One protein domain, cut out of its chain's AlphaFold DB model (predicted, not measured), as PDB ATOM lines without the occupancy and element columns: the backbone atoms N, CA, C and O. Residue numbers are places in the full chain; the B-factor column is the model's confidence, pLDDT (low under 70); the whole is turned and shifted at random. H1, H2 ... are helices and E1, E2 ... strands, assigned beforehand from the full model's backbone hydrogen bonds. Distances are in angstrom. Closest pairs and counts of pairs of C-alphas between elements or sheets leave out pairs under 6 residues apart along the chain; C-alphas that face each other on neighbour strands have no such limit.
ATOM      1  N   SER A 107     -12.369  30.406 -10.244       41.75
ATOM      2  CA  SER A 107     -13.257  31.573 -10.277       41.75
ATOM      3  C   SER A 107     -13.268  32.180 -11.686       41.75
ATOM      4  O   SER A 107     -12.268  32.173 -12.414       41.75
ATOM      5  N   TYR A 108     -14.434  32.675 -12.104       38.00
ATOM      6  CA  TYR A 108     -14.593  33.425 -13.348       38.00
ATOM      7  C   TYR A 108     -14.603  34.918 -13.023       38.00
ATOM      8  O   TYR A 108     -15.485  35.390 -12.306       38.00
ATOM      9  N   LYS A 109     -13.655  35.675 -13.584       39.31
ATOM     10  CA  LYS A 109     -13.702  37.145 -13.609       39.31
ATOM     11  C   LYS A 109     -14.032  37.626 -15.019       39.31
ATOM     12  O   LYS A 109     -13.862  36.893 -15.992       39.31
ATOM     13  N   ALA A 110     -14.449  38.886 -15.139       35.41
ATOM     14  CA  ALA A 110     -14.775  39.525 -16.420       35.41
ATOM     15  C   ALA A 110     -13.630  39.478 -17.460       35.41
ATOM     16  O   ALA A 110     -13.877  39.658 -18.647       35.41
ATOM     17  N   THR A 111     -12.390  39.218 -17.030       43.59
ATOM     18  CA  THR A 111     -11.186  39.167 -17.871       43.59
ATOM     19  C   THR A 111     -10.704  37.751 -18.222       43.59
ATOM     20  O   THR A 111      -9.711  37.628 -18.934       43.59
ATOM     21  N   GLY A 112     -11.369  36.682 -17.761       44.78
ATOM     22  CA  GLY A 112     -11.005  35.293 -18.086       44.78
ATOM     23  C   GLY A 112     -11.045  34.315 -16.903       44.78
ATOM     24  O   GLY A 112     -11.552  34.633 -15.826       44.78
ATOM     25  N   LYS A 113     -10.521  33.099 -17.125       43.56
ATOM     26  CA  LYS A 113     -10.415  32.018 -16.126       43.56
ATOM     27  C   LYS A 113      -9.156  32.231 -15.276       43.56
ATOM     28  O   LYS A 113      -8.057  32.180 -15.822       43.56
ATOM     29  N   TYR A 114      -9.312  32.439 -13.969       55.50
ATOM     30  CA  TYR A 114      -8.193  32.576 -13.029       55.50
ATOM     31  C   TYR A 114      -8.229  31.467 -11.970       55.50
ATOM     32  O   TYR A 114      -9.282  30.897 -11.673       55.50
ATOM     33  N   TYR A 115      -7.054  31.152 -11.423       58.75
ATOM     34  CA  TYR A 115      -6.900  30.255 -10.283       58.75
ATOM     35  C   TYR A 115      -7.110  31.071  -9.009       58.75
ATOM     36  O   TYR A 115      -6.213  31.795  -8.587       58.75
ATOM     37  N   GLU A 116      -8.292  30.984  -8.415       61.44
ATOM     38  CA  GLU A 116      -8.524  31.503  -7.070       61.44
ATOM     39  C   GLU A 116      -9.017  30.350  -6.210       61.44
ATOM     40  O   GLU A 116     -10.013  29.700  -6.527       61.44
ATOM     41  N   LEU A 117      -8.267  30.070  -5.147       70.31
ATOM     42  CA  LEU A 117      -8.632  29.068  -4.159       70.31
ATOM     43  C   LEU A 117      -9.786  29.609  -3.313       70.31
ATOM     44  O   LEU A 117      -9.846  30.807  -3.038       70.31
ATOM     45  N   ARG A 118     -10.702  28.731  -2.895       80.00
ATOM     46  CA  ARG A 118     -11.737  29.105  -1.922       80.00
ATOM     47  C   ARG A 118     -11.078  29.554  -0.619       80.00
ATOM     48  O   ARG A 118     -10.067  28.980  -0.211       80.00
ATOM     49  N   ASP A 119     -11.698  30.510   0.063       83.62
ATOM     50  CA  ASP A 119     -11.195  31.035   1.338       83.62
ATOM     51  C   ASP A 119     -11.013  29.933   2.391       83.62
ATOM     52  O   ASP A 119     -10.039  29.932   3.142       83.62
ATOM     53  N   ASP A 120     -11.913  28.949   2.416       85.00
ATOM     54  CA  ASP A 120     -11.818  27.816   3.332       85.00
ATOM     55  C   ASP A 120     -10.701  26.830   2.959       85.00
ATOM     56  O   ASP A 120     -10.066  26.271   3.845       85.00
ATOM     57  N   VAL A 121     -10.367  26.673   1.677       88.19
ATOM     58  CA  VAL A 121      -9.179  25.913   1.250       88.19
ATOM     59  C   VAL A 121      -7.896  26.626   1.683       88.19
ATOM     60  O   VAL A 121      -6.986  25.986   2.207       88.19
ATOM     61  N   MET A 122      -7.837  27.953   1.543       85.81
ATOM     62  CA  MET A 122      -6.705  28.750   2.035       85.81
ATOM     63  C   MET A 122      -6.556  28.661   3.558       85.81
ATOM     64  O   MET A 122      -5.433  28.600   4.064       85.81
ATOM     65  N   LEU A 123      -7.671  28.599   4.293       88.19
ATOM     66  CA  LEU A 123      -7.665  28.329   5.731       88.19
ATOM     67  C   LEU A 123      -7.041  26.961   6.036       88.19
ATOM     68  O   LEU A 123      -6.182  26.878   6.912       88.19
ATOM     69  N   ILE A 124      -7.414  25.912   5.296       91.06
ATOM     70  CA  ILE A 124      -6.808  24.584   5.452       91.06
ATOM     71  C   ILE A 124      -5.301  24.627   5.167       91.06
ATOM     72  O   ILE A 124      -4.527  24.053   5.928       91.06
ATOM     73  N   TYR A 125      -4.854  25.342   4.129       90.25
ATOM     74  CA  TYR A 125      -3.422  25.465   3.817       90.25
ATOM     75  C   TYR A 125      -2.652  26.108   4.969       90.25
ATOM     76  O   TYR A 125      -1.589  25.627   5.358       90.25
ATOM     77  N   LYS A 126      -3.222  27.166   5.552       89.69
ATOM     78  CA  LYS A 126      -2.656  27.827   6.725       89.69
ATOM     79  C   LYS A 126      -2.586  26.891   7.930       89.69
ATOM     80  O   LYS A 126      -1.536  26.818   8.556       89.69
ATOM     81  N   GLN A 127      -3.654  26.152   8.227       91.00
ATOM     82  CA  GLN A 127      -3.667  25.187   9.332       91.00
ATOM     83  C   GLN A 127      -2.633  24.071   9.129       91.00
ATOM     84  O   GLN A 127      -1.953  23.689  10.078       91.00
ATOM     85  N   ILE A 128      -2.455  23.578   7.896       90.12
ATOM     86  CA  ILE A 128      -1.369  22.644   7.565       90.12
ATOM     87  C   ILE A 128      -0.019  23.282   7.895       90.12
ATOM     88  O   ILE A 128       0.796  22.660   8.575       90.12
ATOM     89  N   GLY A 129       0.206  24.521   7.449       88.94
ATOM     90  CA  GLY A 129       1.428  25.262   7.744       88.94
ATOM     91  C   GLY A 129       1.688  25.392   9.246       88.94
ATOM     92  O   GLY A 129       2.783  25.079   9.702       88.94
ATOM     93  N   GLU A 130       0.670  25.748  10.030       89.94
ATOM     94  CA  GLU A 130       0.743  25.843  11.496       89.94
ATOM     95  C   GLU A 130       1.086  24.496  12.153       89.94
ATOM     96  O   GLU A 130       1.970  24.439  13.005       89.94
ATOM     97  N   ILE A 131       0.449  23.399  11.725       87.56
ATOM     98  CA  ILE A 131       0.722  22.044  12.234       87.56
ATOM     99  C   ILE A 131       2.154  21.604  11.904       87.56
ATOM    100  O   ILE A 131       2.790  20.905  12.696       87.56
ATOM    101  N   LYS A 132       2.660  21.982  10.728       85.69
ATOM    102  CA  LYS A 132       3.994  21.604  10.246       85.69
ATOM    103  C   LYS A 132       5.116  22.537  10.679       85.69
ATOM    104  O   LYS A 132       6.278  22.166  10.534       85.69
ATOM    105  N   GLY A 133       4.789  23.724  11.184       87.50
ATOM    106  CA  GLY A 133       5.767  24.790  11.389       87.50
ATOM    107  C   GLY A 133       6.339  25.325  10.071       87.50
ATOM    108  O   GLY A 133       7.519  25.657  10.007       87.50
ATOM    109  N   TRP A 134       5.538  25.350   9.005       89.69
ATOM    110  CA  TRP A 134       5.919  25.902   7.705       89.69
ATOM    111  C   TRP A 134       5.499  27.361   7.575       89.69
ATOM    112  O   TRP A 134       4.461  27.780   8.090       89.69
ATOM    113  N   GLU A 135       6.281  28.126   6.819       88.94
ATOM    114  CA  GLU A 135       6.015  29.537   6.554       88.94
ATOM    115  C   GLU A 135       5.368  29.740   5.181       88.94
ATOM    116  O   GLU A 135       5.467  28.901   4.279       88.94
ATOM    117  N   PHE A 136       4.685  30.875   5.024       89.25
ATOM    118  CA  PHE A 136       4.049  31.237   3.764       89.25
ATOM    119  C   PHE A 136       5.088  31.706   2.738       89.25
ATOM    120  O   PHE A 136       5.774  32.709   2.929       89.25
ATOM    121  N   ASN A 137       5.149  31.016   1.604       84.81
ATOM    122  CA  ASN A 137       5.987  31.356   0.467       84.81
ATOM    123  C   ASN A 137       5.177  32.155  -0.562       84.81
ATOM    124  O   ASN A 137       4.401  31.593  -1.335       84.81
ATOM    125  N   ALA A 138       5.394  33.471  -0.620       82.06
ATOM    126  CA  ALA A 138       4.669  34.361  -1.529       82.06
ATOM    127  C   ALA A 138       4.900  34.053  -3.021       82.06
ATOM    128  O   ALA A 138       4.014  34.294  -3.838       82.06
ATOM    129  N   SER A 139       6.061  33.503  -3.395       78.38
ATOM    130  CA  SER A 139       6.355  33.134  -4.786       78.38
ATOM    131  C   SER A 139       5.592  31.889  -5.233       78.38
ATOM    132  O   SER A 139       5.212  31.795  -6.397       78.38
ATOM    133  N   LYS A 140       5.360  30.943  -4.316       76.00
ATOM    134  CA  LYS A 140       4.551  29.739  -4.565       76.00
ATOM    135  C   LYS A 140       3.070  29.930  -4.215       76.00
ATOM    136  O   LYS A 140       2.253  29.115  -4.624       76.00
ATOM    137  N   ASN A 141       2.730  31.005  -3.497       80.25
ATOM    138  CA  ASN A 141       1.411  31.249  -2.908       80.25
ATOM    139  C   ASN A 141       0.920  30.056  -2.062       80.25
ATOM    140  O   ASN A 141      -0.225  29.624  -2.178       80.25
ATOM    141  N   ASP A 142       1.817  29.491  -1.249       84.81
ATOM    142  CA  ASP A 142       1.592  28.249  -0.499       84.81
ATOM    143  C   ASP A 142       2.437  28.217   0.788       84.81
ATOM    144  O   ASP A 142       3.393  28.981   0.912       84.81
ATOM    145  N   TYR A 143       2.117  27.331   1.735       88.00
ATOM    146  CA  TYR A 143       2.944  27.074   2.922       88.00
ATOM    147  C   TYR A 143       3.909  25.925   2.642       88.00
ATOM    148  O   TYR A 143       3.475  24.843   2.240       88.00
ATOM    149  N   THR A 144       5.209  26.143   2.842       85.81
ATOM    150  CA  THR A 144       6.256  25.169   2.482       85.81
ATOM    151  C   THR A 144       7.369  25.110   3.520       85.81
ATOM    152  O   THR A 144       7.632  26.103   4.197       85.81
ATOM    153  N   LEU A 145       8.083  23.984   3.591       82.25
ATOM    154  CA  LEU A 145       9.326  23.889   4.359       82.25
ATOM    155  C   LEU A 145      10.427  24.762   3.726       82.25
ATOM    156  O   LEU A 145      10.671  24.669   2.516       82.25
ATOM    157  N   ASP A 146      11.104  25.581   4.537       67.62
ATOM    158  CA  ASP A 146      12.185  26.465   4.083       67.62
ATOM    159  C   ASP A 146      13.299  25.698   3.337       67.62
ATOM    160  O   ASP A 146      13.627  24.554   3.659       67.62
ATOM    161  N   GLY A 147      13.864  26.320   2.299       60.72
ATOM    162  CA  GLY A 147      14.992  25.786   1.529       60.72
ATOM    163  C   GLY A 147      14.691  24.617   0.582       60.72
ATOM    164  O   GLY A 147      15.604  24.152  -0.103       60.72
ATOM    165  N   THR A 148      13.444  24.144   0.484       56.50
ATOM    166  CA  THR A 148      13.100  23.013  -0.392       56.50
ATOM    167  C   THR A 148      12.541  23.454  -1.753       56.50
ATOM    168  O   THR A 148      11.523  24.139  -1.885       56.50
ATOM    169  N   TRP A 149      13.212  23.007  -2.817       53.59
ATOM    170  CA  TRP A 149      12.728  23.093  -4.205       53.59
ATOM    171  C   TRP A 149      11.649  22.054  -4.519       53.59
ATOM    172  O   TRP A 149      11.189  21.963  -5.653       53.59
ATOM    173  N   ASP A 150      11.256  21.273  -3.519       55.72
ATOM    174  CA  ASP A 150      10.401  20.122  -3.699       55.72
ATOM    175  C   ASP A 150       8.925  20.530  -3.630       55.72
ATOM    176  O   ASP A 150       8.459  21.089  -2.635       55.72
ATOM    177  N   ASN A 151       8.185  20.275  -4.710       59.50
ATOM    178  CA  ASN A 151       6.737  20.489  -4.763       59.50
ATOM    179  C   ASN A 151       5.973  19.439  -3.933       59.50
ATOM    180  O   ASN A 151       4.752  19.526  -3.800       59.50
ATOM    181  N   GLU A 152       6.669  18.451  -3.365       64.12
ATOM    182  CA  GLU A 152       6.067  17.431  -2.510       64.12
ATOM    183  C   GLU A 152       5.855  17.887  -1.057       64.12
ATOM    184  O   GLU A 152       4.999  17.329  -0.370       64.12
ATOM    185  N   ASN A 153       6.558  18.935  -0.607       75.88
ATOM    186  CA  ASN A 153       6.542  19.427   0.779       75.88
ATOM    187  C   ASN A 153       5.834  20.785   0.913       75.88
ATOM    188  O   ASN A 153       6.398  21.763   1.413       75.88
ATOM    189  N   CYS A 154       4.592  20.849   0.432       84.31
ATOM    190  CA  CYS A 154       3.758  22.043   0.520       84.31
ATOM    191  C   CYS A 154       2.318  21.739   0.952       84.31
ATOM    192  O   CYS A 154       1.822  20.614   0.818       84.31
ATOM    193  N   ALA A 155       1.646  22.755   1.497       88.00
ATOM    194  CA  ALA A 155       0.289  22.640   2.017       88.00
ATOM    195  C   ALA A 155      -0.711  22.213   0.937       88.00
ATOM    196  O   ALA A 155      -1.559  21.364   1.210       88.00
ATOM    197  N   SER A 156      -0.581  22.712  -0.296       86.88
ATOM    198  CA  SER A 156      -1.447  22.279  -1.400       86.88
ATOM    199  C   SER A 156      -1.321  20.789  -1.731       86.88
ATOM    200  O   SER A 156      -2.335  20.131  -1.974       86.88
ATOM    201  N   THR A 157      -0.113  20.223  -1.678       85.75
ATOM    202  CA  THR A 157       0.112  18.786  -1.897       85.75
ATOM    203  C   THR A 157      -0.493  17.948  -0.772       85.75
ATOM    204  O   THR A 157      -1.162  16.945  -1.044       85.75
ATOM    205  N   ILE A 158      -0.327  18.367   0.487       86.69
ATOM    206  CA  ILE A 158      -0.962  17.699   1.635       86.69
ATOM    207  C   ILE A 158      -2.486  17.766   1.514       86.69
ATOM    208  O   ILE A 158      -3.156  16.741   1.654       86.69
ATOM    209  N   TYR A 159      -3.041  18.936   1.202       89.44
ATOM    210  CA  TYR A 159      -4.475  19.114   0.984       89.44
ATOM    211  C   TYR A 159      -5.001  18.195  -0.121       89.44
ATOM    212  O   TYR A 159      -5.983  17.489   0.095       89.44
ATOM    213  N   TYR A 160      -4.330  18.151  -1.276       87.56
ATOM    214  CA  TYR A 160      -4.728  17.307  -2.401       87.56
ATOM    215  C   TYR A 160      -4.794  15.824  -2.011       87.56
ATOM    216  O   TYR A 160      -5.811  15.166  -2.245       87.56
ATOM    217  N   ARG A 161      -3.742  15.311  -1.358       85.56
ATOM    218  CA  ARG A 161      -3.691  13.924  -0.863       85.56
ATOM    219  C   ARG A 161      -4.814  13.656   0.142       85.56
ATOM    220  O   ARG A 161      -5.536  12.674   0.009       85.56
ATOM    221  N   THR A 162      -5.005  14.571   1.092       88.69
ATOM    222  CA  THR A 162      -6.018  14.459   2.152       88.69
ATOM    223  C   THR A 162      -7.429  14.425   1.584       88.69
ATOM    224  O   THR A 162      -8.223  13.550   1.929       88.69
ATOM    225  N   VAL A 163      -7.755  15.360   0.690       88.56
ATOM    226  CA  VAL A 163      -9.082  15.443   0.087       88.56
ATOM    227  C   VAL A 163      -9.387  14.175  -0.697       88.56
ATOM    228  O   VAL A 163     -10.481  13.652  -0.536       88.56
ATOM    229  N   ASN A 164      -8.451  13.628  -1.475       88.75
ATOM    230  CA  ASN A 164      -8.692  12.404  -2.252       88.75
ATOM    231  C   ASN A 164      -9.051  11.179  -1.400       88.75
ATOM    232  O   ASN A 164      -9.749  10.281  -1.879       88.75
ATOM    233  N   GLU A 165      -8.619  11.163  -0.141       87.38
ATOM    234  CA  GLU A 165      -8.973  10.133   0.831       87.38
ATOM    235  C   GLU A 165     -10.240  10.439   1.641       87.38
ATOM    236  O   GLU A 165     -10.700   9.565   2.376       87.38
ATOM    237  N   CYS A 166     -10.787  11.654   1.540       90.38
ATOM    238  CA  CYS A 166     -11.976  12.071   2.275       90.38
ATOM    239  C   CYS A 166     -13.271  11.827   1.485       90.38
ATOM    240  O   CYS A 166     -13.364  12.120   0.285       90.38
ATOM    241  N   THR A 167     -14.298  11.390   2.208       92.38
ATOM    242  CA  THR A 167     -15.681  11.226   1.759       92.38
ATOM    243  C   THR A 167     -16.524  12.394   2.270       92.38
ATOM    244  O   THR A 167     -16.638  12.632   3.474       92.38
ATOM    245  N   PHE A 168     -17.143  13.121   1.341       92.62
ATOM    246  CA  PHE A 168     -18.082  14.203   1.623       92.62
ATOM    247  C   PHE A 168     -19.508  13.772   1.267       92.62
ATOM    248  O   PHE A 168     -19.734  13.213   0.192       92.62
ATOM    249  N   VAL A 169     -20.479  14.051   2.141       90.06
ATOM    250  CA  VAL A 169     -21.893  13.671   1.934       90.06
ATOM    251  C   VAL A 169     -22.576  14.427   0.784       90.06
ATOM    252  O   VAL A 169     -23.612  13.991   0.279       90.06
ATOM    253  N   SER A 170     -22.000  15.553   0.358       90.44
ATOM    254  CA  SER A 170     -22.472  16.378  -0.755       90.44
ATOM    255  C   SER A 170     -21.327  17.160  -1.400       90.44
ATOM    256  O   SER A 170     -20.219  17.212  -0.865       90.44
ATOM    257  N   ASP A 171     -21.612  17.827  -2.518       89.25
ATOM    258  CA  ASP A 171     -20.684  18.759  -3.167       89.25
ATOM    259  C   ASP A 171     -20.707  20.185  -2.571       89.25
ATOM    260  O   ASP A 171     -19.743  20.941  -2.710       89.25
ATOM    261  N   ASN A 172     -21.778  20.537  -1.858       89.69
ATOM    262  CA  ASN A 172     -21.967  21.836  -1.215       89.69
ATOM    263  C   ASN A 172     -21.512  21.824   0.255       89.69
ATOM    264  O   ASN A 172     -22.317  21.717   1.179       89.69
ATOM    265  N   VAL A 173     -20.202  21.901   0.471       90.44
ATOM    266  CA  VAL A 173     -19.582  21.833   1.806       90.44
ATOM    267  C   VAL A 173     -18.754  23.075   2.108       90.44
ATOM    268  O   VAL A 173     -18.295  23.745   1.185       90.44
ATOM    269  N   GLN A 174     -18.516  23.348   3.387       89.19
ATOM    270  CA  GLN A 174     -17.514  24.292   3.882       89.19
ATOM    271  C   GLN A 174     -16.456  23.527   4.678       89.19
ATOM    272  O   GLN A 174     -16.793  22.791   5.607       89.19
ATOM    273  N   LEU A 175     -15.184  23.699   4.330       91.31
ATOM    274  CA  LEU A 175     -14.073  23.101   5.067       91.31
ATOM    275  C   LEU A 175     -13.819  23.914   6.342       91.31
ATOM    276  O   LEU A 175     -13.825  25.143   6.305       91.31
ATOM    277  N   MET A 176     -13.633  23.236   7.472       88.12
ATOM    278  CA  MET A 176     -13.550  23.892   8.782       88.12
ATOM    279  C   MET A 176     -12.167  23.730   9.407       88.12
ATOM    280  O   MET A 176     -11.533  24.705   9.810       88.12
ATOM    281  N   GLU A 177     -11.708  22.488   9.504       91.38
ATOM    282  CA  GLU A 177     -10.497  22.143  10.239       91.38
ATOM    283  C   GLU A 177      -9.805  20.963   9.572       91.38
ATOM    284  O   GLU A 177     -10.463  20.006   9.162       91.38
ATOM    285  N   ILE A 178      -8.477  21.000   9.503       91.19
ATOM    286  CA  ILE A 178      -7.674  19.819   9.214       91.19
ATOM    287  C   ILE A 178      -7.140  19.216  10.514       91.19
ATOM    288  O   ILE A 178      -6.515  19.891  11.330       91.19
ATOM    289  N   LYS A 179      -7.374  17.919  10.705       88.31
ATOM    290  CA  LYS A 179      -6.877  17.168  11.857       88.31
ATOM    291  C   LYS A 179      -5.815  16.183  11.407       88.31
ATOM    292  O   LYS A 179      -6.017  15.423  10.461       88.31
ATOM    293  N   TYR A 180      -4.694  16.166  12.116       83.31
ATOM    294  CA  TYR A 180      -3.712  15.097  11.993       83.31
ATOM    295  C   TYR A 180      -4.210  13.876  12.774       83.31
ATOM    296  O   TYR A 180      -4.436  13.973  13.979       83.31
ATOM    297  N   ILE A 181      -4.399  12.738  12.104       76.31
ATOM    298  CA  ILE A 181      -5.004  11.536  12.707       76.31
ATOM    299  C   ILE A 181      -3.992  10.445  13.086       76.31
ATOM    300  O   ILE A 181      -4.367   9.488  13.749       76.31
ATOM    301  N   GLY A 182      -2.702  10.629  12.784       69.19
ATOM    302  CA  GLY A 182      -1.611   9.801  13.317       69.19
ATOM    303  C   GLY A 182      -1.568   8.323  12.876       69.19
ATOM    304  O   GLY A 182      -2.543   7.740  12.423       69.19
ATOM    305  N   ARG A 183      -0.352   7.759  12.990       58.91
ATOM    306  CA  ARG A 183       0.147   6.402  12.649       58.91
ATOM    307  C   ARG A 183      -0.526   5.655  11.484       58.91
ATOM    308  O   ARG A 183      -1.375   4.794  11.684       58.91
ATOM    309  N   GLY A 184       0.019   5.874  10.286       47.31
ATOM    310  CA  GLY A 184       0.024   4.898   9.192       47.31
ATOM    311  C   GLY A 184       1.464   4.582   8.774       47.31
ATOM    312  O   GLY A 184       2.324   5.455   8.847       47.31
ATOM    313  N   ASP A 185       1.722   3.352   8.331       49.44
ATOM    314  CA  ASP A 185       3.046   2.842   7.922       49.44
ATOM    315  C   ASP A 185       3.582   3.428   6.596       49.44
ATOM    316  O   ASP A 185       4.469   2.853   5.972       49.44
ATOM    317  N   ASN A 186       3.058   4.560   6.121       50.25
ATOM    318  CA  ASN A 186       3.306   5.037   4.764       50.25
ATOM    319  C   ASN A 186       3.755   6.495   4.720       50.25
ATOM    320  O   ASN A 186       3.380   7.319   5.549       50.25
ATOM    321  N   TRP A 187       4.491   6.809   3.657       51.94
ATOM    322  CA  TRP A 187       4.954   8.119   3.185       51.94
ATOM    323  C   TRP A 187       3.825   9.140   2.890       51.94
ATOM    324  O   TRP A 187       4.004  10.100   2.138       51.94
ATOM    325  N   HIS A 188       2.628   8.927   3.440       56.34
ATOM    326  CA  HIS A 188       1.441   9.758   3.309       56.34
ATOM    327  C   HIS A 188       0.987  10.152   4.709       56.34
ATOM    328  O   HIS A 188       0.565   9.318   5.508       56.34
ATOM    329  N   GLU A 189       1.138  11.430   5.029       63.47
ATOM    330  CA  GLU A 189       0.794  11.957   6.340       63.47
ATOM    331  C   GLU A 189      -0.727  11.891   6.530       63.47
ATOM    332  O   GLU A 189      -1.459  12.485   5.735       63.47
ATOM    333  N   PRO A 190      -1.231  11.153   7.537       76.44
ATOM    334  CA  PRO A 190      -2.649  10.857   7.621       76.44
ATOM    335  C   PRO A 190      -3.364  12.065   8.228       76.44
ATOM    336  O   PRO A 190      -3.380  12.266   9.445       76.44
ATOM    337  N   PHE A 191      -3.929  12.894   7.361       86.94
ATOM    338  CA  PHE A 191      -4.825  13.977   7.733       86.94
ATOM    339  C   PHE A 191      -6.275  13.596   7.441       86.94
ATOM    340  O   PHE A 191      -6.573  12.729   6.620       86.94
ATOM    341  N   THR A 192      -7.190  14.283   8.107       90.75
ATOM    342  CA  THR A 192      -8.604  14.325   7.744       90.75
ATOM    343  C   THR A 192      -9.098  15.760   7.782       90.75
ATOM    344  O   THR A 192      -8.482  16.616   8.417       90.75
ATOM    345  N   ILE A 193     -10.216  16.020   7.115       92.25
ATOM    346  CA  ILE A 193     -10.868  17.323   7.111       92.25
ATOM    347  C   ILE A 193     -12.204  17.206   7.828       92.25
ATOM    348  O   ILE A 193     -13.053  16.399   7.453       92.25
ATOM    349  N   ILE A 194     -12.402  18.048   8.834       92.62
ATOM    350  CA  ILE A 194     -13.719  18.331   9.382       92.62
ATOM    351  C   ILE A 194     -14.383  19.362   8.482       92.62
ATOM    352  O   ILE A 194     -13.810  20.412   8.175       92.62
ATOM    353  N   TYR A 195     -15.602  19.062   8.055       92.31
ATOM    354  CA  TYR A 195     -16.359  19.923   7.160       92.31
ATOM    355  C   TYR A 195     -17.803  20.048   7.620       92.31
ATOM    356  O   TYR A 195     -18.346  19.176   8.296       92.31
ATOM    357  N   LYS A 196     -18.433  21.148   7.228       89.31
ATOM    358  CA  LYS A 196     -19.861  21.378   7.386       89.31
ATOM    359  C   LYS A 196     -20.548  21.146   6.049       89.31
ATOM    360  O   LYS A 196     -20.177  21.769   5.056       89.31
ATOM    361  N   ASP A 197     -21.558  20.290   6.018       88.94
ATOM    362  CA  ASP A 197     -22.479  20.241   4.884       88.94
ATOM    363  C   ASP A 197     -23.378  21.480   4.927       88.94
ATOM    364  O   ASP A 197     -24.052  21.741   5.926       88.94
ATOM    365  N   LEU A 198     -23.384  22.267   3.855       85.81
ATOM    366  CA  LEU A 198     -24.168  23.496   3.787       85.81
ATOM    367  C   LEU A 198     -25.645  23.230   3.483       85.81
ATOM    368  O   LEU A 198     -26.468  24.112   3.717       85.81
ATOM    369  N   ASN A 199     -25.996  22.027   3.021       84.69
ATOM    370  CA  ASN A 199     -27.389  21.651   2.785       84.69
ATOM    371  C   ASN A 199     -28.116  21.320   4.097       84.69
ATOM    372  O   ASN A 199     -29.238  21.771   4.310       84.69
ATOM    373  N   THR A 200     -27.484  20.542   4.983       83.62
ATOM    374  CA  THR A 200     -28.076  20.125   6.271       83.62
ATOM    375  C   THR A 200     -27.594  20.941   7.469       83.62
ATOM    376  O   THR A 200     -28.243  20.952   8.513       83.62
ATOM    377  N   GLY A 201     -26.456  21.623   7.348       82.81
ATOM    378  CA  GLY A 201     -25.793  22.330   8.442       82.81
ATOM    379  C   GLY A 201     -25.006  21.430   9.402       82.81
ATOM    380  O   GLY A 201     -24.411  21.958  10.343       82.81
ATOM    381  N   LEU A 202     -24.996  20.111   9.180       82.69
ATOM    382  CA  LEU A 202     -24.299  19.132  10.015       82.69
ATOM    383  C   LEU A 202     -22.788  19.144   9.760       82.69
ATOM    384  O   LEU A 202     -22.328  19.485   8.671       82.69
ATOM    385  N   ILE A 203     -22.023  18.764  10.784       89.25
ATOM    386  CA  ILE A 203     -20.560  18.706  10.751       89.25
ATOM    387  C   ILE A 203     -20.125  17.244  10.725       89.25
ATOM    388  O   ILE A 203     -20.613  16.433  11.512       89.25
ATOM    389  N   TYR A 204     -19.195  16.931   9.834       89.12
ATOM    390  CA  TYR A 204     -18.750  15.575   9.546       89.12
ATOM    391  C   TYR A 204     -17.233  15.468   9.567       89.12
ATOM    392  O   TYR A 204     -16.511  16.422   9.262       89.12
ATOM    393  N   ASN A 205     -16.769  14.256   9.849       90.88
ATOM    394  CA  ASN A 205     -15.388  13.856   9.661       90.88
ATOM    395  C   ASN A 205     -15.190  13.290   8.252       90.88
ATOM    396  O   ASN A 205     -15.807  12.293   7.884       90.88
ATOM    397  N   GLY A 206     -14.305  13.894   7.463       89.75
ATOM    398  CA  GLY A 206     -14.044  13.475   6.088       89.75
ATOM    399  C   GLY A 206     -13.465  12.068   5.957       89.75
ATOM    400  O   GLY A 206     -13.634  11.459   4.909       89.75
TER     401      GLY A 206
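This is residues 107 to 206 of the 297 residues of the protein "LPD29 domain-containing protein" of Chitinophaga sp. CF418 (UniProt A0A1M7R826). Two helices, H1 and H2, form the middle of a flat model and stand nearly at right angles, with a curving three-stranded sheet, E5 E6 E7, over which H1 runs along E5 and which H2 only grazes. A small hairpin, E3 and E4, packs by the later part of H1, and a second small hairpin, E1 and E2, reaches away from the rest, its residues 109 to 114 sticking out. The printed part has 100 residues with two named helices and seven named strands, in the order E1 E2 H1 E3 E4 H2 E5 E6 E7; its three sheets are antiparallel and its class is mixed. It is compact, with a radius of gyration of the C-alphas of 14.6 A, and spans 45 by 43 by 19 A.

E1 is residues 107 to 109, beginning at C-alpha 107 at (-13.257, 31.573, -10.277), and E2 is residues 112 to 115. H1, residues 119 to 132, is 20.0 A long and begins at C-alpha 119 at (-11.195, 31.035, 1.338). E3 is residues 135 to 137 and E4 residues 142 to 144. H2, residues 155 to 165, is 15.6 A long. E5, residues 173 to 180, is 20.0 A long and bends by 57 degrees at residue 176. E6, residues 191 to 197, is 18.9 A long. E7, residues 203 to 205, ends at C-alpha 205 at (-15.388, 13.856, 9.661).

E5, E6 and E7 form a meander, each strand the antiparallel neighbour of the one before, with N 174 and O 196 at 2.8 A and N 195 and O 204 at 3.0 A. H1 is on this sheet, over E5, at a height over the sheet of 8.1 A; its line and that of E5 stand at 3 degrees on the local plane, and the closest C-alphas are those of Asp 120 and Leu 175, 5.5 A apart. H2 only grazes the sheet with residues 158 to 165; its closest C-alphas to E6 are those of Thr 162 and Phe 191, 5.7 A apart. H1 touches H2 with residues 124 to 129 alone, about perpendicular at 75 degrees, the closest C-alphas being those of Tyr 125 and Ala 155, 5.0 A apart. In the hairpin of E3 and E4, N 137 and O 142 are 2.8 A apart; the C-alphas of Gly 129 and Tyr 143, the closest of H1 and E4, are 5.4 A apart. In the hairpin of E1 and E2, N 112 and O 109 are 3.1 A apart. E1 and H1 are apart. In H1 and H2, every O i to N i+4 pair is within hydrogen-bond range.

The two C-alphas farthest apart, those of Ala 110 and Asp 185, are 47.5 A apart. The printed part has no cut, and no link is long. The mean pLDDT of the printed part is 78.5; residues 107 to 116, 146 to 152 and 182 to 189 are under 70.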